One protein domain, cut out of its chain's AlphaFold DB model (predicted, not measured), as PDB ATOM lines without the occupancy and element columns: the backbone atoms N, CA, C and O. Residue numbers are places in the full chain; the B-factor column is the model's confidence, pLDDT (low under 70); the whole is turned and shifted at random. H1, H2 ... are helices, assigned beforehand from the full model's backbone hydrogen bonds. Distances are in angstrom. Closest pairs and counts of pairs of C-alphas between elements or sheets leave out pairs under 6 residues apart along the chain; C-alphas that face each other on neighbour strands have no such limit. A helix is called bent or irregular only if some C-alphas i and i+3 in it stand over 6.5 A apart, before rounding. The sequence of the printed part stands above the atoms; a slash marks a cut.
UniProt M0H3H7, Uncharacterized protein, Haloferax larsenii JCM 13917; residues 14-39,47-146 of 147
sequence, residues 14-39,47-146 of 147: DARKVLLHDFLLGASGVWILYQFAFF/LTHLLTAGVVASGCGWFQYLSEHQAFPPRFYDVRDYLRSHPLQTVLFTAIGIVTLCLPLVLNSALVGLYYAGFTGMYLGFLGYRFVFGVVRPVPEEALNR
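AT A GLANCE: This is residues 14 to 39 and 47 to 146 of the 147 residues of an uncharacterized protein of Haloferax larsenii JCM 13917 (UniProt M0H3H7). Three long helices make the body: H5 lies between H1 and H2 and packs on both. H3 and H4 form an open L on one side, coming back to H5 only at the corner between H4 and H5, and tiny H6 lies near the first turn of H1. The printed part has 126 residues with six named helices, H1 to H6 in chain order, and no named strand; the class is all helix. It is compact, with a radius of gyration of the C-alphas of 15.6 A and spans of 44 by 33 by 26 A.

HOW THE PARTS SIT: Start with H1, residues 14 to 38, which touches the hub H5, residues 109 to 136, closest at C-alphas 26 and 123, 4.7 A, a shallow tilt of 31 degrees, opposite ways. H2, residues 47 to 68, touches H5 closest at C-alphas 57 and 125, 3.9 A, a steep tilt of 43 degrees, the same way. H1 and H2 are apart. H3, residues 74 to 85, and H4, residues 87 to 107, only just touch, with 3 pairs of C-alphas within 8 A, and only at the corner, closest at C-alphas 83 and 90, 5.1 A. H4 and H5 touch only at the corner, closest at C-alphas 105 and 112, 6.0 A. H6, residues 141 to 144, only just touches H1, with 3 pairs of C-alphas within 8 A, using residues 14 to 18 of H1 alone; the closest C-alphas are 15 and 144, 6.4 A. Every O i to N i+4 pair is within hydrogen-bond range in H2 and H3; the counts are 20 of 21 in H1, 14 of 17 in H4 and 21 of 24 in H5, and H6 is too short for such a pair.

IN THESE COORDINATES: Find C-alpha 14 at (-5.944, 58.981, -30.749), where H1 begins its 36.1 A. H2 spans 31.5 A, H3 16.9 A. H4, 30.2 A, has a kink of 35 degrees near residue 101 and is only just irregular, with C-alphas 101 and 104 6.9 A apart. H5, 39.8 A, is irregular, with C-alphas 110 and 113 7.2 A apart. H6, 5.1 A, ends at C-alpha 144, (-4.628, 53.931, -34.689).

THE WHOLE: The C-alphas of Ala 110 and Asn 145, 44.2 A apart, are the two farthest. Residues 40 to 46 are not printed, and C-alphas 39 and 47 are 22.4 A apart across that cut. Of the links printed whole, none is long. Look for pLDDT under 70 at 22 residues, among them 32 to 39 and 143 to 146.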
ATOM      1  N   ASP A  14      -5.516  60.382 -30.658       68.69
ATOM      2  CA  ASP A  14      -5.944  58.981 -30.749       68.69
ATOM      3  C   ASP A  14      -4.847  58.045 -30.241       68.69
ATOM      4  O   ASP A  14      -5.107  57.180 -29.404       68.69
ATOM      5  N   ALA A  15      -3.584  58.320 -30.586       68.25
ATOM      6  CA  ALA A  15      -2.433  57.627 -30.005       68.25
ATOM      7  C   ALA A  15      -2.388  57.748 -28.472       68.25
ATOM      8  O   ALA A  15      -2.128  56.760 -27.775       68.25
ATOM      9  N   ARG A  16      -2.693  58.939 -27.938       71.50
ATOM     10  CA  ARG A  16      -2.767  59.189 -26.491       71.50
ATOM     11  C   ARG A  16      -3.911  58.437 -25.824       71.50
ATOM     12  O   ARG A  16      -3.692  57.899 -24.741       71.50
ATOM     13  N   LYS A  17      -5.091  58.342 -26.444       72.62
ATOM     14  CA  LYS A  17      -6.219  57.554 -25.914       72.62
ATOM     15  C   LYS A  17      -5.870  56.070 -25.816       72.62
ATOM     16  O   LYS A  17      -6.121  55.472 -24.771       72.62
ATOM     17  N   VAL A  18      -5.236  55.494 -26.846       69.12
ATOM     18  CA  VAL A  18      -4.784  54.086 -26.825       69.12
ATOM     19  C   VAL A  18      -3.778  53.870 -25.695       69.12
ATOM     20  O   VAL A  18      -3.886  52.928 -24.917       69.12
ATOM     21  N   LEU A  19      -2.790  54.765 -25.594       71.38
ATOM     22  CA  LEU A  19      -1.765  54.723 -24.551       71.38
ATOM     23  C   LEU A  19      -2.376  54.795 -23.158       71.38
ATOM     24  O   LEU A  19      -2.047  53.961 -22.324       71.38
ATOM     25  N   LEU A  20      -3.277  55.747 -22.925       74.81
ATOM     26  CA  LEU A  20      -3.916  55.943 -21.632       74.81
ATOM     27  C   LEU A  20      -4.771  54.732 -21.249       74.81
ATOM     28  O   LEU A  20      -4.646  54.240 -20.133       74.81
ATOM     29  N   HIS A  21      -5.599  54.228 -22.163       70.75
ATOM     30  CA  HIS A  21      -6.484  53.098 -21.893       70.75
ATOM     31  C   HIS A  21      -5.698  51.827 -21.542       70.75
ATOM     32  O   HIS A  21      -5.943  51.214 -20.503       70.75
ATOM     33  N   ASP A  22      -4.704  51.472 -22.357       70.62
ATOM     34  CA  ASP A  22      -3.938  50.237 -22.175       70.62
ATOM     35  C   ASP A  22      -2.968  50.333 -20.989       70.62
ATOM     36  O   ASP A  22      -2.780  49.363 -20.249       70.62
ATOM     37  N   PHE A  23      -2.396  51.519 -20.746       74.12
ATOM     38  CA  PHE A  23      -1.581  51.769 -19.559       74.12
ATOM     39  C   PHE A  23      -2.421  51.717 -18.281       74.12
ATOM     40  O   PHE A  23      -1.993  51.098 -17.312       74.12
ATOM     41  N   LEU A  24      -3.621  52.308 -18.267       73.75
ATOM     42  CA  LEU A  24      -4.530  52.234 -17.119       73.75
ATOM     43  C   LEU A  24      -4.975  50.795 -16.845       73.75
ATOM     44  O   LEU A  24      -5.055  50.402 -15.682       73.75
ATOM     45  N   LEU A  25      -5.204  49.985 -17.881       72.44
ATOM     46  CA  LEU A  25      -5.511  48.557 -17.749       72.44
ATOM     47  C   LEU A  25      -4.359  47.779 -17.101       72.44
ATOM     48  O   LEU A  25      -4.573  47.044 -16.136       72.44
ATOM     49  N   GLY A  26      -3.129  47.986 -17.578       68.69
ATOM     50  CA  GLY A  26      -1.935  47.384 -16.984       68.69
ATOM     51  C   GLY A  26      -1.686  47.855 -15.546       68.69
ATOM     52  O   GLY A  26      -1.487  47.043 -14.644       68.69
ATOM     53  N   ALA A  27      -1.741  49.168 -15.310       72.56
ATOM     54  CA  ALA A  27      -1.428  49.786 -14.023       72.56
ATOM     55  C   ALA A  27      -2.475  49.480 -12.942       72.56
ATOM     56  O   ALA A  27      -2.104  49.175 -11.809       72.56
ATOM     57  N   SER A  28      -3.769  49.516 -13.278       73.44
ATOM     58  CA  SER A  28      -4.844  49.159 -12.338       73.44
ATOM     59  C   SER A  28      -4.740  47.702 -11.896       73.44
ATOM     60  O   SER A  28      -4.896  47.407 -10.713       73.44
ATOM     61  N   GLY A  29      -4.388  46.801 -12.814       69.31
ATOM     62  CA  GLY A  29      -4.145  45.401 -12.507       69.31
ATOM     63  C   GLY A  29      -2.975  45.167 -11.561       69.31
ATOM     64  O   GLY A  29      -3.132  44.488 -10.547       69.31
ATOM     65  N   VAL A  30      -1.819  45.777 -11.843       68.88
ATOM     66  CA  VAL A  30      -0.653  45.706 -10.942       68.88
ATOM     67  C   VAL A  30      -0.989  46.290  -9.572       68.88
ATOM     68  O   VAL A  30      -0.638  45.691  -8.559       68.88
ATOM     69  N   TRP A  31      -1.707  47.415  -9.519       71.38
ATOM     70  CA  TRP A  31      -2.116  48.040  -8.263       71.38
ATOM     71  C   TRP A  31      -3.038  47.142  -7.430       71.38
ATOM     72  O   TRP A  31      -2.801  46.959  -6.239       71.38
ATOM     73  N   ILE A  32      -4.065  46.550  -8.047       69.12
ATOM     74  CA  ILE A  32      -4.996  45.643  -7.364       69.12
ATOM     75  C   ILE A  32      -4.247  44.419  -6.828       69.12
ATOM     76  O   ILE A  32      -4.413  44.071  -5.662       69.12
ATOM     77  N   LEU A  33      -3.381  43.799  -7.633       68.50
ATOM     78  CA  LEU A  33      -2.597  42.636  -7.203       68.50
ATOM     79  C   LEU A  33      -1.575  42.978  -6.112       68.50
ATOM     80  O   LEU A  33      -1.358  42.174  -5.208       68.50
ATOM     81  N   TYR A  34      -0.991  44.178  -6.153       66.94
ATOM     82  CA  TYR A  34      -0.079  44.662  -5.119       66.94
ATOM     83  C   TYR A  34      -0.760  44.758  -3.745       66.94
ATOM     84  O   TYR A  34      -0.151  44.403  -2.737       66.94
ATOM     85  N   GLN A  35      -2.040  45.149  -3.689       64.00
ATOM     86  CA  GLN A  35      -2.806  45.160  -2.434       64.00
ATOM     87  C   GLN A  35      -2.911  43.751  -1.831       64.00
ATOM     88  O   GLN A  35      -2.697  43.574  -0.633       64.00
ATOM     89  N   PHE A  36      -3.153  42.722  -2.647       61.22
ATOM     90  CA  PHE A  36      -3.239  41.340  -2.166       61.22
ATOM     91  C   PHE A  36      -1.911  40.797  -1.620       61.22
ATOM     92  O   PHE A  36      -1.923  40.017  -0.668       61.22
ATOM     93  N   ALA A  37      -0.773  41.246  -2.159       58.69
ATOM     94  CA  ALA A  37       0.543  40.930  -1.603       58.69
ATOM     95  C   ALA A  37       0.774  41.596  -0.230       58.69
ATOM     96  O   ALA A  37       1.420  41.012   0.639       58.69
ATOM     97  N   PHE A  38       0.221  42.794  -0.008       54.94
ATOM     98  CA  PHE A  38       0.384  43.554   1.237       54.94
ATOM     99  C   PHE A  38      -0.562  43.100   2.364       54.94
ATOM    100  O   PHE A  38      -0.194  43.158   3.534       54.94
ATOM    101  N   PHE A  39      -1.757  42.599   2.032       55.62
ATOM    102  CA  PHE A  39      -2.739  42.095   3.008       55.62
ATOM    103  C   PHE A  39      -2.491  40.647   3.473       55.62
ATOM    104  O   PHE A  39      -3.377  40.022   4.053       55.62
ATOM    105  N   LEU A  47      10.343  29.328  -8.024       82.00
ATOM    106  CA  LEU A  47      10.780  29.276  -9.425       82.00
ATOM    107  C   LEU A  47       9.599  29.014 -10.373       82.00
ATOM    108  O   LEU A  47       9.515  29.622 -11.436       82.00
ATOM    109  N   THR A  48       8.655  28.164  -9.964       82.81
ATOM    110  CA  THR A  48       7.434  27.886 -10.728       82.81
ATOM    111  C   THR A  48       6.613  29.156 -10.935       82.81
ATOM    112  O   THR A  48       6.224  29.441 -12.062       82.81
ATOM    113  N   HIS A  49       6.409  29.963  -9.889       81.25
ATOM    114  CA  HIS A  49       5.672  31.226  -9.992       81.25
ATOM    115  C   HIS A  49       6.373  32.223 -10.924       81.25
ATOM    116  O   HIS A  49       5.719  32.843 -11.761       81.25
ATOM    117  N   LEU A  50       7.701  32.334 -10.843       81.56
ATOM    118  CA  LEU A  50       8.482  33.185 -11.745       81.56
ATOM    119  C   LEU A  50       8.355  32.747 -13.210       81.56
ATOM    120  O   LEU A  50       8.120  33.583 -14.084       81.56
ATOM    121  N   LEU A  51       8.458  31.443 -13.481       85.69
ATOM    122  CA  LEU A  51       8.302  30.897 -14.829       85.69
ATOM    123  C   LEU A  51       6.883  31.106 -15.361       85.69
ATOM    124  O   LEU A  51       6.722  31.542 -16.499       85.69
ATOM    125  N   THR A  52       5.855  30.863 -14.543       85.50
ATOM    126  CA  THR A  52       4.459  31.119 -14.919       85.50
ATOM    127  C   THR A  52       4.246  32.589 -15.267       85.50
ATOM    128  O   THR A  52       3.719  32.884 -16.338       85.50
ATOM    129  N   ALA A  53       4.704  33.515 -14.419       84.38
ATOM    130  CA  ALA A  53       4.588  34.946 -14.685       84.38
ATOM    131  C   ALA A  53       5.318  35.345 -15.978       84.38
ATOM    132  O   ALA A  53       4.755  36.071 -16.794       84.38
ATOM    133  N   GLY A  54       6.531  34.833 -16.206       84.62
ATOM    134  CA  GLY A  54       7.311  35.113 -17.413       84.62
ATOM    135  C   GLY A  54       6.660  34.590 -18.696       84.62
ATOM    136  O   GLY A  54       6.595  35.315 -19.692       84.62
ATOM    137  N   VAL A  55       6.130  33.363 -18.672       90.00
ATOM    138  CA  VAL A  55       5.409  32.771 -19.812       90.00
ATOM    139  C   VAL A  55       4.146  33.565 -20.119       90.00
ATOM    140  O   VAL A  55       3.919  33.916 -21.277       90.00
ATOM    141  N   VAL A  56       3.347  33.900 -19.100       87.50
ATOM    142  CA  VAL A  56       2.114  34.669 -19.305       87.50
ATOM    143  C   VAL A  56       2.424  36.090 -19.774       87.50
ATOM    144  O   VAL A  56       1.789  36.553 -20.715       87.50
ATOM    145  N   ALA A  57       3.437  36.758 -19.217       86.69
ATOM    146  CA  ALA A  57       3.856  38.087 -19.667       86.69
ATOM    147  C   ALA A  57       4.299  38.091 -21.131       86.69
ATOM    148  O   ALA A  57       3.844  38.922 -21.917       86.69
ATOM    149  N   SER A  58       5.146  37.131 -21.509       85.56
ATOM    150  CA  SER A  58       5.633  36.989 -22.884       85.56
ATOM    151  C   SER A  58       4.487  36.679 -23.843       85.56
ATOM    152  O   SER A  58       4.386  37.292 -24.902       85.56
ATOM    153  N   GLY A  59       3.586  35.775 -23.446       87.31
ATOM    154  CA  GLY A  59       2.377  35.451 -24.193       87.31
ATOM    155  C   GLY A  59       1.499  36.680 -24.399       87.31
ATOM    156  O   GLY A  59       1.201  37.023 -25.536       87.31
ATOM    157  N   CYS A  60       1.129  37.390 -23.333       84.94
ATOM    158  CA  CYS A  60       0.296  38.591 -23.417       84.94
ATOM    159  C   CYS A  60       0.931  39.682 -24.283       84.94
ATOM    160  O   CYS A  60       0.247  40.237 -25.140       84.94
ATOM    161  N   GLY A  61       2.233  39.943 -24.130       82.56
ATOM    162  CA  GLY A  61       2.949  40.882 -24.995       82.56
ATOM    163  C   GLY A  61       2.939  40.452 -26.465       82.56
ATOM    164  O   GLY A  61       2.716  41.276 -27.351       82.56
ATOM    165  N   TRP A  62       3.105  39.155 -26.735       84.31
ATOM    166  CA  TRP A  62       3.033  38.590 -28.083       84.31
ATOM    167  C   TRP A  62       1.625  38.674 -28.687       84.31
ATOM    168  O   TRP A  62       1.467  39.090 -29.832       84.31
ATOM    169  N   PHE A  63       0.581  38.339 -27.925       82.25
ATOM    170  CA  PHE A  63      -0.812  38.469 -28.363       82.25
ATOM    171  C   PHE A  63      -1.178  39.932 -28.632       82.25
ATOM    172  O   PHE A  63      -1.838  40.214 -29.632       82.25
ATOM    173  N   GLN A  64      -0.714  40.866 -27.798       79.81
ATOM    174  CA  GLN A  64      -0.912  42.295 -28.025       79.81
ATOM    175  C   GLN A  64      -0.221  42.748 -29.317       79.81
ATOM    176  O   GLN A  64      -0.856  43.389 -30.152       79.81
ATOM    177  N   TYR A  65       1.031  42.328 -29.529       81.69
ATOM    178  CA  TYR A  65       1.772  42.586 -30.763       81.69
ATOM    179  C   TYR A  65       1.012  42.096 -31.999       81.69
ATOM    180  O   TYR A  65       0.762  42.875 -32.919       81.69
ATOM    181  N   LEU A  66       0.580  40.831 -32.006       83.12
ATOM    182  CA  LEU A  66      -0.180  40.255 -33.119       83.12
ATOM    183  C   LEU A  66      -1.527  40.960 -33.335       83.12
ATOM    184  O   LEU A  66      -1.968  41.098 -34.473       83.12
ATOM    185  N   SER A  67      -2.176  41.424 -32.263       77.25
ATOM    186  CA  SER A  67      -3.457  42.137 -32.348       77.25
ATOM    187  C   SER A  67      -3.304  43.493 -33.012       77.25
ATOM    188  O   SER A  67      -4.134  43.896 -33.837       77.25
ATOM    189  N   GLU A  68      -2.232  44.194 -32.665       74.06
ATOM    190  CA  GLU A  68      -1.935  45.509 -33.209       74.06
ATOM    191  C   GLU A  68      -1.442  45.448 -34.659       74.06
ATOM    192  O   GLU A  68      -1.733  46.390 -35.383       74.06
ATOM    193  N   HIS A  69      -0.846  44.330 -35.097       77.56
ATOM    194  CA  HIS A  69      -0.340  44.098 -36.466       77.56
ATOM    195  C   HIS A  69      -1.253  43.203 -37.327       77.56
ATOM    196  O   HIS A  69      -0.783  42.402 -38.134       77.56
ATOM    197  N   GLN A  70      -2.558  43.254 -37.062       68.81
ATOM    198  CA  GLN A  70      -3.612  42.564 -37.811       68.81
ATOM    199  C   GLN A  70      -3.417  41.050 -38.062       68.81
ATOM    200  O   GLN A  70      -4.093  40.456 -38.900       68.81
ATOM    201  N   ALA A  71      -2.590  40.365 -37.273       76.00
ATOM    202  CA  ALA A  71      -2.266  38.959 -37.494       76.00
ATOM    203  C   ALA A  71      -3.358  37.977 -37.019       76.00
ATOM    204  O   ALA A  71      -3.268  36.777 -37.288       76.00
ATOM    205  N   PHE A  72      -4.401  38.448 -36.324       74.25
ATOM    206  CA  PHE A  72      -5.588  37.638 -36.029       74.25
ATOM    207  C   PHE A  72      -6.588  37.589 -37.190       74.25
ATOM    208  O   PHE A  72      -6.721  38.550 -37.944       74.25
ATOM    209  N   PRO A  73      -7.365  36.496 -37.293       76.69
ATOM    210  CA  PRO A  73      -8.502  36.416 -38.202       76.69
ATOM    211  C   PRO A  73      -9.529  37.551 -37.992       76.69
ATOM    212  O   PRO A  73      -9.770  37.922 -36.839       76.69
ATOM    213  N   PRO A  74     -10.230  38.006 -39.053       75.75
ATOM    214  CA  PRO A  74     -11.160  39.145 -39.016       75.75
ATOM    215  C   PRO A  74     -12.195  39.109 -37.884       75.75
ATOM    216  O   PRO A  74     -12.404  40.106 -37.201       75.75
ATOM    217  N   ARG A  75     -12.733  37.918 -37.590       76.25
ATOM    218  CA  ARG A  75     -13.706  37.675 -36.509       76.25
ATOM    219  C   ARG A  75     -13.290  38.213 -35.135       76.25
ATOM    220  O   ARG A  75     -14.146  38.510 -34.310       76.25
ATOM    221  N   PHE A  76     -11.988  38.281 -34.849       77.12
ATOM    222  CA  PHE A  76     -11.499  38.802 -33.571       77.12
ATOM    223  C   PHE A  76     -11.595  40.328 -33.507       77.12
ATOM    224  O   PHE A  76     -11.822  40.872 -32.426       77.12
ATOM    225  N   TYR A  77     -11.461  41.012 -34.644       71.38
ATOM    226  CA  TYR A  77     -11.659  42.457 -34.731       71.38
ATOM    227  C   TYR A  77     -13.142  42.804 -34.663       71.38
ATOM    228  O   TYR A  77     -13.498  43.674 -33.879       71.38
ATOM    229  N   ASP A  78     -14.009  42.035 -35.331       78.00
ATOM    230  CA  ASP A  78     -15.465  42.241 -35.274       78.00
ATOM    231  C   ASP A  78     -15.995  42.189 -33.834       78.00
ATOM    232  O   ASP A  78     -16.771  43.044 -33.407       78.00
ATOM    233  N   VAL A  79     -15.532  41.211 -33.044       79.56
ATOM    234  CA  VAL A  79     -15.888  41.104 -31.621       79.56
ATOM    235  C   VAL A  79     -15.345  42.295 -30.831       79.56
ATOM    236  O   VAL A  79     -16.061  42.863 -30.010       79.56
ATOM    237  N   ARG A  80     -14.093  42.699 -31.069       74.69
ATOM    238  CA  ARG A  80     -13.466  43.828 -30.368       74.69
ATOM    239  C   ARG A  80     -14.185  45.148 -30.658       74.69
ATOM    240  O   ARG A  80     -14.435  45.912 -29.727       74.69
ATOM    241  N   ASP A  81     -14.541  45.403 -31.909       77.69
ATOM    242  CA  ASP A  81     -15.215  46.631 -32.334       77.69
ATOM    243  C   ASP A  81     -16.692  46.645 -31.908       77.69
ATOM    244  O   ASP A  81     -17.210  47.676 -31.460       77.69
ATOM    245  N   TYR A  82     -17.354  45.482 -31.907       80.00
ATOM    246  CA  TYR A  82     -18.673  45.323 -31.296       80.00
ATOM    247  C   TYR A  82     -18.649  45.666 -29.803       80.00
ATOM    248  O   TYR A  82     -19.453  46.471 -29.339       80.00
ATOM    249  N   LEU A  83     -17.701  45.108 -29.046       78.38
ATOM    250  CA  LEU A  83     -17.574  45.376 -27.614       78.38
ATOM    251  C   LEU A  83     -17.285  46.864 -27.344       78.38
ATOM    252  O   LEU A  83     -17.929  47.474 -26.490       78.38
ATOM    253  N   ARG A  84     -16.414  47.501 -28.135       71.81
ATOM    254  CA  ARG A  84     -16.129  48.946 -28.026       71.81
ATOM    255  C   ARG A  84     -17.367  49.827 -28.189       71.81
ATOM    256  O   ARG A  84     -17.507  50.807 -27.465       71.81
ATOM    257  N   SER A  85     -18.264  49.473 -29.106       79.12
ATOM    258  CA  SER A  85     -19.517  50.206 -29.341       79.12
ATOM    259  C   SER A  85     -20.625  49.873 -28.328       79.12
ATOM    260  O   SER A  85     -21.632  50.575 -28.264       79.12
ATOM    261  N   HIS A  86     -20.434  48.837 -27.503       83.75
ATOM    262  CA  HIS A  86     -21.438  48.286 -26.597       83.75
ATOM    263  C   HIS A  86     -20.868  48.112 -25.174       83.75
ATOM    264  O   HIS A  86     -20.479  47.010 -24.771       83.75
ATOM    265  N   PRO A  87     -20.820  49.188 -24.364       77.69
ATOM    266  CA  PRO A  87     -20.130  49.180 -23.072       77.69
ATOM    267  C   PRO A  87     -20.741  48.197 -22.066       77.69
ATOM    268  O   PRO A  87     -20.016  47.580 -21.290       77.69
ATOM    269  N   LEU A  88     -22.060  47.993 -22.097       83.75
ATOM    270  CA  LEU A  88     -22.745  47.074 -21.185       83.75
ATOM    271  C   LEU A  88     -22.376  45.612 -21.493       83.75
ATOM    272  O   LEU A  88     -22.088  44.827 -20.592       83.75
ATOM    273  N   GLN A  89     -22.287  45.268 -22.777       85.75
ATOM    274  CA  GLN A  89     -21.823  43.976 -23.270       85.75
ATOM    275  C   GLN A  89     -20.338  43.775 -22.966       85.75
ATOM    276  O   GLN A  89     -19.954  42.679 -22.570       85.75
ATOM    277  N   THR A  90     -19.517  44.824 -23.059       78.38
ATOM    278  CA  THR A  90     -18.115  44.795 -22.611       78.38
ATOM    279  C   THR A  90     -17.998  44.473 -21.131       78.38
ATOM    280  O   THR A  90     -17.208  43.604 -20.759       78.38
ATOM    281  N   VAL A  91     -18.804  45.114 -20.284       79.12
ATOM    282  CA  VAL A  91     -18.821  44.834 -18.842       79.12
ATOM    283  C   VAL A  91     -19.232  43.386 -18.578       79.12
ATOM    284  O   VAL A  91     -18.540  42.691 -17.839       79.12
ATOM    285  N   LEU A  92     -20.302  42.898 -19.215       84.38
ATOM    286  CA  LEU A  92     -20.758  41.512 -19.059       84.38
ATOM    287  C   LEU A  92     -19.720  40.500 -19.551       84.38
ATOM    288  O   LEU A  92     -19.416  39.543 -18.844       84.38
ATOM    289  N   PHE A  93     -19.144  40.722 -20.733       83.19
ATOM    290  CA  PHE A  93     -18.108  39.865 -21.303       83.19
ATOM    291  C   PHE A  93     -16.885  39.790 -20.384       83.19
ATOM    292  O   PHE A  93     -16.394  38.704 -20.078       83.19
ATOM    293  N   THR A  94     -16.446  40.941 -19.868       79.62
ATOM    294  CA  THR A  94     -15.335  41.030 -18.914       79.62
ATOM    295  C   THR A  94     -15.669  40.316 -17.606       79.62
ATOM    296  O   THR A  94     -14.855  39.540 -17.112       79.62
ATOM    297  N   ALA A  95     -16.874  40.510 -17.061       78.06
ATOM    298  CA  ALA A  95     -17.314  39.853 -15.833       78.06
ATOM    299  C   ALA A  95     -17.361  38.324 -15.984       78.06
ATOM    300  O   ALA A  95     -16.862  37.611 -15.117       78.06
ATOM    301  N   ILE A  96     -17.891  37.814 -17.102       86.00
ATOM    302  CA  ILE A  96     -17.909  36.377 -17.408       86.00
ATOM    303  C   ILE A  96     -16.483  35.840 -17.531       86.00
ATOM    304  O   ILE A  96     -16.186  34.782 -16.978       86.00
ATOM    305  N   GLY A  97     -15.590  36.568 -18.207       82.06
ATOM    306  CA  GLY A  97     -14.178  36.208 -18.313       82.06
ATOM    307  C   GLY A  97     -13.508  36.108 -16.942       82.06
ATOM    308  O   GLY A  97     -12.904  35.082 -16.633       82.06
ATOM    309  N   ILE A  98     -13.685  37.122 -16.090       80.31
ATOM    310  CA  ILE A  98     -13.157  37.136 -14.718       80.31
ATOM    311  C   ILE A  98     -13.719  35.962 -13.918       80.31
ATOM    312  O   ILE A  98     -12.943  35.228 -13.318       80.31
ATOM    313  N   VAL A  99     -15.036  35.735 -13.923       80.94
ATOM    314  CA  VAL A  99     -15.648  34.619 -13.185       80.94
ATOM    315  C   VAL A  99     -15.126  33.283 -13.697       80.94
ATOM    316  O   VAL A  99     -14.759  32.441 -12.893       80.94
ATOM    317  N   THR A 100     -15.035  33.087 -15.011       83.19
ATOM    318  CA  THR A 100     -14.568  31.823 -15.603       83.19
ATOM    319  C   THR A 100     -13.110  31.547 -15.248       83.19
ATOM    320  O   THR A 100     -12.762  30.424 -14.887       83.19
ATOM    321  N   LEU A 101     -12.259  32.575 -15.304       76.25
ATOM    322  CA  LEU A 101     -10.854  32.470 -14.922       76.25
ATOM    323  C   LEU A 101     -10.695  32.290 -13.409       76.25
ATOM    324  O   LEU A 101      -9.840  31.523 -12.987       76.25
ATOM    325  N   CYS A 102     -11.525  32.936 -12.592       77.19
ATOM    326  CA  CYS A 102     -11.434  32.880 -11.135       77.19
ATOM    327  C   CYS A 102     -12.223  31.728 -10.496       77.19
ATOM    328  O   CYS A 102     -12.022  31.435  -9.323       77.19
ATOM    329  N   LEU A 103     -13.098  31.035 -11.222       78.19
ATOM    330  CA  LEU A 103     -13.889  29.929 -10.677       78.19
ATOM    331  C   LEU A 103     -13.005  28.793 -10.120       78.19
ATOM    332  O   LEU A 103     -13.270  28.340  -9.005       78.19
ATOM    333  N   PRO A 104     -11.913  28.373 -10.793       74.56
ATOM    334  CA  PRO A 104     -11.004  27.365 -10.248       74.56
ATOM    335  C   PRO A 104     -10.319  27.782  -8.939       74.56
ATOM    336  O   PRO A 104      -9.970  26.908  -8.151       74.56
ATOM    337  N   LEU A 105     -10.171  29.085  -8.667       69.69
ATOM    338  CA  LEU A 105      -9.604  29.591  -7.408       69.69
ATOM    339  C   LEU A 105     -10.524  29.348  -6.213       69.69
ATOM    340  O   LEU A 105     -10.048  29.064  -5.117       69.69
ATOM    341  N   VAL A 106     -11.839  29.431  -6.432       69.50
ATOM    342  CA  VAL A 106     -12.847  29.123  -5.405       69.50
ATOM    343  C   VAL A 106     -12.901  27.618  -5.138       69.50
ATOM    344  O   VAL A 106     -13.163  27.194  -4.016       69.50
ATOM    345  N   LEU A 107     -12.635  26.807  -6.166       75.94
ATOM    346  CA  LEU A 107     -12.733  25.348  -6.101       75.94
ATOM    347  C   LEU A 107     -11.439  24.666  -5.629       75.94
ATOM    348  O   LEU A 107     -11.502  23.554  -5.109       75.94
ATOM    349  N   ASN A 108     -10.272  25.295  -5.804       77.00
ATOM    350  CA  ASN A 108      -8.983  24.722  -5.427       77.00
ATOM    351  C   ASN A 108      -7.990  25.793  -4.944       77.00
ATOM    352  O   ASN A 108      -7.324  26.468  -5.734       77.00
ATOM    353  N   SER A 109      -7.827  25.880  -3.623       70.62
ATOM    354  CA  SER A 109      -6.916  26.824  -2.968       70.62
ATOM    355  C   SER A 109      -5.434  26.587  -3.285       70.62
ATOM    356  O   SER A 109      -4.635  27.516  -3.174       70.62
ATOM    357  N   ALA A 110      -5.044  25.389  -3.741       73.00
ATOM    358  CA  ALA A 110      -3.658  25.092  -4.106       73.00
ATOM    359  C   ALA A 110      -3.208  25.823  -5.386       73.00
ATOM    360  O   ALA A 110      -2.013  25.990  -5.617       73.00
ATOM    361  N   LEU A 111      -4.151  26.284  -6.216       74.56
ATOM    362  CA  LEU A 111      -3.856  26.992  -7.465       74.56
ATOM    363  C   LEU A 111      -3.680  28.502  -7.279       74.56
ATOM    364  O   LEU A 111      -3.266  29.185  -8.215       74.56
ATOM    365  N   VAL A 112      -3.946  29.025  -6.078       76.69
ATOM    366  CA  VAL A 112      -3.914  30.463  -5.782       76.69
ATOM    367  C   VAL A 112      -2.586  31.096  -6.198       76.69
ATOM    368  O   VAL A 112      -2.592  32.080  -6.937       76.69
ATOM    369  N   GLY A 113      -1.451  30.489  -5.839       74.12
ATOM    370  CA  GLY A 113      -0.126  30.995  -6.217       74.12
ATOM    371  C   GLY A 113       0.103  31.072  -7.733       74.12
ATOM    372  O   GLY A 113       0.598  32.077  -8.244       74.12
ATOM    373  N   LEU A 114      -0.325  30.055  -8.488       78.25
ATOM    374  CA  LEU A 114      -0.157  30.021  -9.948       78.25
ATOM    375  C   LEU A 114      -1.020  31.063 -10.659       78.25
ATOM    376  O   LEU A 114      -0.565  31.693 -11.612       78.25
ATOM    377  N   TYR A 115      -2.242  31.287 -10.184       79.31
ATOM    378  CA  TYR A 115      -3.116  32.324 -10.727       79.31
ATOM    379  C   TYR A 115      -2.605  33.727 -10.428       79.31
ATOM    380  O   TYR A 115      -2.586  34.559 -11.328       79.31
ATOM    381  N   TYR A 116      -2.139  33.991  -9.205       78.19
ATOM    382  CA  TYR A 116      -1.510  35.272  -8.876       78.19
ATOM    383  C   TYR A 116      -0.286  35.538  -9.759       78.19
ATOM    384  O   TYR A 116      -0.153  36.634 -10.307       78.19
ATOM    385  N   ALA A 117       0.567  34.529  -9.961       80.62
ATOM    386  CA  ALA A 117       1.694  34.619 -10.884       80.62
ATOM    387  C   ALA A 117       1.235  34.892 -12.326       80.62
ATOM    388  O   ALA A 117       1.783  35.768 -12.992       80.62
ATOM    389  N   GLY A 118       0.198  34.191 -12.793       83.38
ATOM    390  CA  GLY A 118      -0.382  34.383 -14.120       83.38
ATOM    391  C   GLY A 118      -0.967  35.782 -14.319       83.38
ATOM    392  O   GLY A 118      -0.617  36.454 -15.284       83.38
ATOM    393  N   PHE A 119      -1.792  36.271 -13.391       82.50
ATOM    394  CA  PHE A 119      -2.353  37.623 -13.458       82.50
ATOM    395  C   PHE A 119      -1.258  38.691 -13.405       82.50
ATOM    396  O   PHE A 119      -1.284  39.630 -14.199       82.50
ATOM    397  N   THR A 120      -0.255  38.520 -12.540       82.19
ATOM    398  CA  THR A 120       0.909  39.419 -12.487       82.19
ATOM    399  C   THR A 120       1.631  39.441 -13.831       82.19
ATOM    400  O   THR A 120       1.891  40.513 -14.372       82.19
ATOM    401  N   GLY A 121       1.886  38.265 -14.411       83.06
ATOM    402  CA  GLY A 121       2.461  38.130 -15.745       83.06
ATOM    403  C   GLY A 121       1.637  38.852 -16.807       83.06
ATOM    404  O   GLY A 121       2.186  39.631 -17.577       83.06
ATOM    405  N   MET A 122       0.316  38.679 -16.812       84.25
ATOM    406  CA  MET A 122      -0.585  39.317 -17.775       84.25
ATOM    407  C   MET A 122      -0.472  40.846 -17.743       84.25
ATOM    408  O   MET A 122      -0.262  41.471 -18.785       84.25
ATOM    409  N   TYR A 123      -0.547  41.458 -16.558       82.81
ATOM    410  CA  TYR A 123      -0.432  42.913 -16.435       82.81
ATOM    411  C   TYR A 123       0.976  43.428 -16.752       82.81
ATOM    412  O   TYR A 123       1.109  44.468 -17.398       82.81
ATOM    413  N   LEU A 124       2.026  42.687 -16.378       83.56
ATOM    414  CA  LEU A 124       3.398  43.005 -16.781       83.56
ATOM    415  C   LEU A 124       3.590  42.902 -18.297       83.56
ATOM    416  O   LEU A 124       4.293  43.730 -18.868       83.56
ATOM    417  N   GLY A 125       2.947  41.940 -18.960       82.81
ATOM    418  CA  GLY A 125       2.942  41.815 -20.416       82.81
ATOM    419  C   GLY A 125       2.316  43.033 -21.092       82.81
ATOM    420  O   GLY A 125       2.917  43.595 -22.007       82.81
ATOM    421  N   PHE A 126       1.163  43.501 -20.599       81.56
ATOM    422  CA  PHE A 126       0.524  44.726 -21.097       81.56
ATOM    423  C   PHE A 126       1.397  45.966 -20.883       81.56
ATOM    424  O   PHE A 126       1.628  46.725 -21.825       81.56
ATOM    425  N   LEU A 127       1.930  46.156 -19.672       81.94
ATOM    426  CA  LEU A 127       2.803  47.291 -19.361       81.94
ATOM    427  C   LEU A 127       4.102  47.255 -20.167       81.94
ATOM    428  O   LEU A 127       4.500  48.269 -20.734       81.94
ATOM    429  N   GLY A 128       4.748  46.092 -20.248       82.38
ATOM    430  CA  GLY A 128       5.993  45.901 -20.985       82.38
ATOM    431  C   GLY A 128       5.809  46.157 -22.476       82.38
ATOM    432  O   GLY A 128       6.592  46.895 -23.074       82.38
ATOM    433  N   TYR A 129       4.732  45.636 -23.066       82.19
ATOM    434  CA  TYR A 129       4.395  45.917 -24.456       82.19
ATOM    435  C   TYR A 129       4.184  47.418 -24.690       82.19
ATOM    436  O   TYR A 129       4.768  47.989 -25.611       82.19
ATOM    437  N   ARG A 130       3.401  48.083 -23.833       80.81
ATOM    438  CA  ARG A 130       3.099  49.513 -23.989       80.81
ATOM    439  C   ARG A 130       4.301  50.412 -23.713       80.81
ATOM    440  O   ARG A 130       4.425  51.465 -24.330       80.81
ATOM    441  N   PHE A 131       5.223  49.991 -22.854       80.62
ATOM    442  CA  PHE A 131       6.511  50.657 -22.698       80.62
ATOM    443  C   PHE A 131       7.301  50.611 -24.014       80.62
ATOM    444  O   PHE A 131       7.768  51.643 -24.495       80.62
ATOM    445  N   VAL A 132       7.376  49.443 -24.661       81.81
ATOM    446  CA  VAL A 132       8.089  49.284 -25.937       81.81
ATOM    447  C   VAL A 132       7.410  50.047 -27.078       81.81
ATOM    448  O   VAL A 132       8.094  50.796 -27.763       81.81
ATOM    449  N   PHE A 133       6.099  49.901 -27.278       74.31
ATOM    450  CA  PHE A 133       5.357  50.452 -28.431       74.31
ATOM    451  C   PHE A 133       4.560  51.731 -28.129       74.31
ATOM    452  O   PHE A 133       3.680  52.121 -28.889       74.31
ATOM    453  N   GLY A 134       4.849  52.380 -27.006       68.75
ATOM    454  CA  GLY A 134       4.263  53.667 -26.644       68.75
ATOM    455  C   GLY A 134       5.274  54.680 -26.108       68.75
ATOM    456  O   GLY A 134       5.075  55.877 -26.301       68.75
ATOM    457  N   VAL A 135       6.360  54.225 -25.468       74.81
ATOM    458  CA  VAL A 135       7.446  55.097 -24.980       74.81
ATOM    459  C   VAL A 135       8.688  54.978 -25.861       74.81
ATOM    460  O   VAL A 135       9.227  55.990 -26.299       74.81
ATOM    461  N   VAL A 136       9.153  53.752 -26.125       78.69
ATOM    462  CA  VAL A 136      10.406  53.512 -26.868       78.69
ATOM    463  C   VAL A 136      10.201  53.591 -28.384       78.69
ATOM    464  O   VAL A 136      11.092  54.029 -29.111       78.69
ATOM    465  N   ARG A 137       9.042  53.154 -28.875       76.19
ATOM    466  CA  ARG A 137       8.661  53.138 -30.289       76.19
ATOM    467  C   ARG A 137       7.251  53.705 -30.459       76.19
ATOM    468  O   ARG A 137       6.456  53.611 -29.524       76.19
ATOM    469  N   PRO A 138       6.940  54.284 -31.630       73.06
ATOM    470  CA  PRO A 138       5.597  54.764 -31.923       73.06
ATOM    471  C   PRO A 138       4.581  53.615 -31.950       73.06
ATOM    472  O   PRO A 138       4.918  52.472 -32.267       73.06
ATOM    473  N   VAL A 139       3.331  53.956 -31.630       73.69
ATOM    474  CA  VAL A 139       2.187  53.037 -31.683       73.69
ATOM    475  C   VAL A 139       1.969  52.587 -33.137       73.69
ATOM    476  O   VAL A 139       2.002  53.444 -34.023       73.69
ATOM    477  N   PRO A 140       1.727  51.290 -33.409       73.94
ATOM    478  CA  PRO A 140       1.466  50.803 -34.765       73.94
ATOM    479  C   PRO A 140       0.277  51.514 -35.435       73.94
ATOM    480  O   PRO A 140      -0.790  51.645 -34.834       73.94
ATOM    481  N   GLU A 141       0.437  51.929 -36.697       70.31
ATOM    482  CA  GLU A 141      -0.583  52.681 -37.456       70.31
ATOM    483  C   GLU A 141      -1.907  51.917 -37.583       70.31
ATOM    484  O   GLU A 141      -2.986  52.487 -37.434       70.31
ATOM    485  N   GLU A 142      -1.842  50.598 -37.755       70.62
ATOM    486  CA  GLU A 142      -3.022  49.736 -37.813       70.62
ATOM    487  C   GLU A 142      -3.855  49.765 -36.524       70.62
ATOM    488  O   GLU A 142      -5.063  49.532 -36.560       70.62
ATOM    489  N   ALA A 143      -3.241  50.014 -35.365       65.12
ATOM    490  CA  ALA A 143      -3.969  50.178 -34.109       65.12
ATOM    491  C   ALA A 143      -4.665  51.545 -34.025       65.12
ATOM    492  O   ALA A 143      -5.737  51.636 -33.426       65.12
ATOM    493  N   LEU A 144      -4.079  52.576 -34.639       65.50
ATOM    494  CA  LEU A 144      -4.628  53.931 -34.689       65.50
ATOM    495  C   LEU A 144      -5.799  54.037 -35.669       65.50
ATOM    496  O   LEU A 144      -6.817  54.621 -35.329       65.50
ATOM    497  N   ASN A 145      -5.702  53.386 -36.829       68.00
ATOM    498  CA  ASN A 145      -6.746  53.393 -37.864       68.00
ATOM    499  C   ASN A 145      -8.040  52.653 -37.454       68.00
ATOM    500  O   ASN A 145      -8.999  52.617 -38.219       68.00
ATOM    501  N   ARG A 146      -8.053  52.016 -36.273       63.88
ATOM    502  CA  ARG A 146      -9.194  51.290 -35.685       63.88
ATOM    503  C   ARG A 146      -9.849  52.050 -34.522       63.88
ATOM    504  O   ARG A 146     -10.555  51.429 -33.723       63.88
TER     505      ARG A 146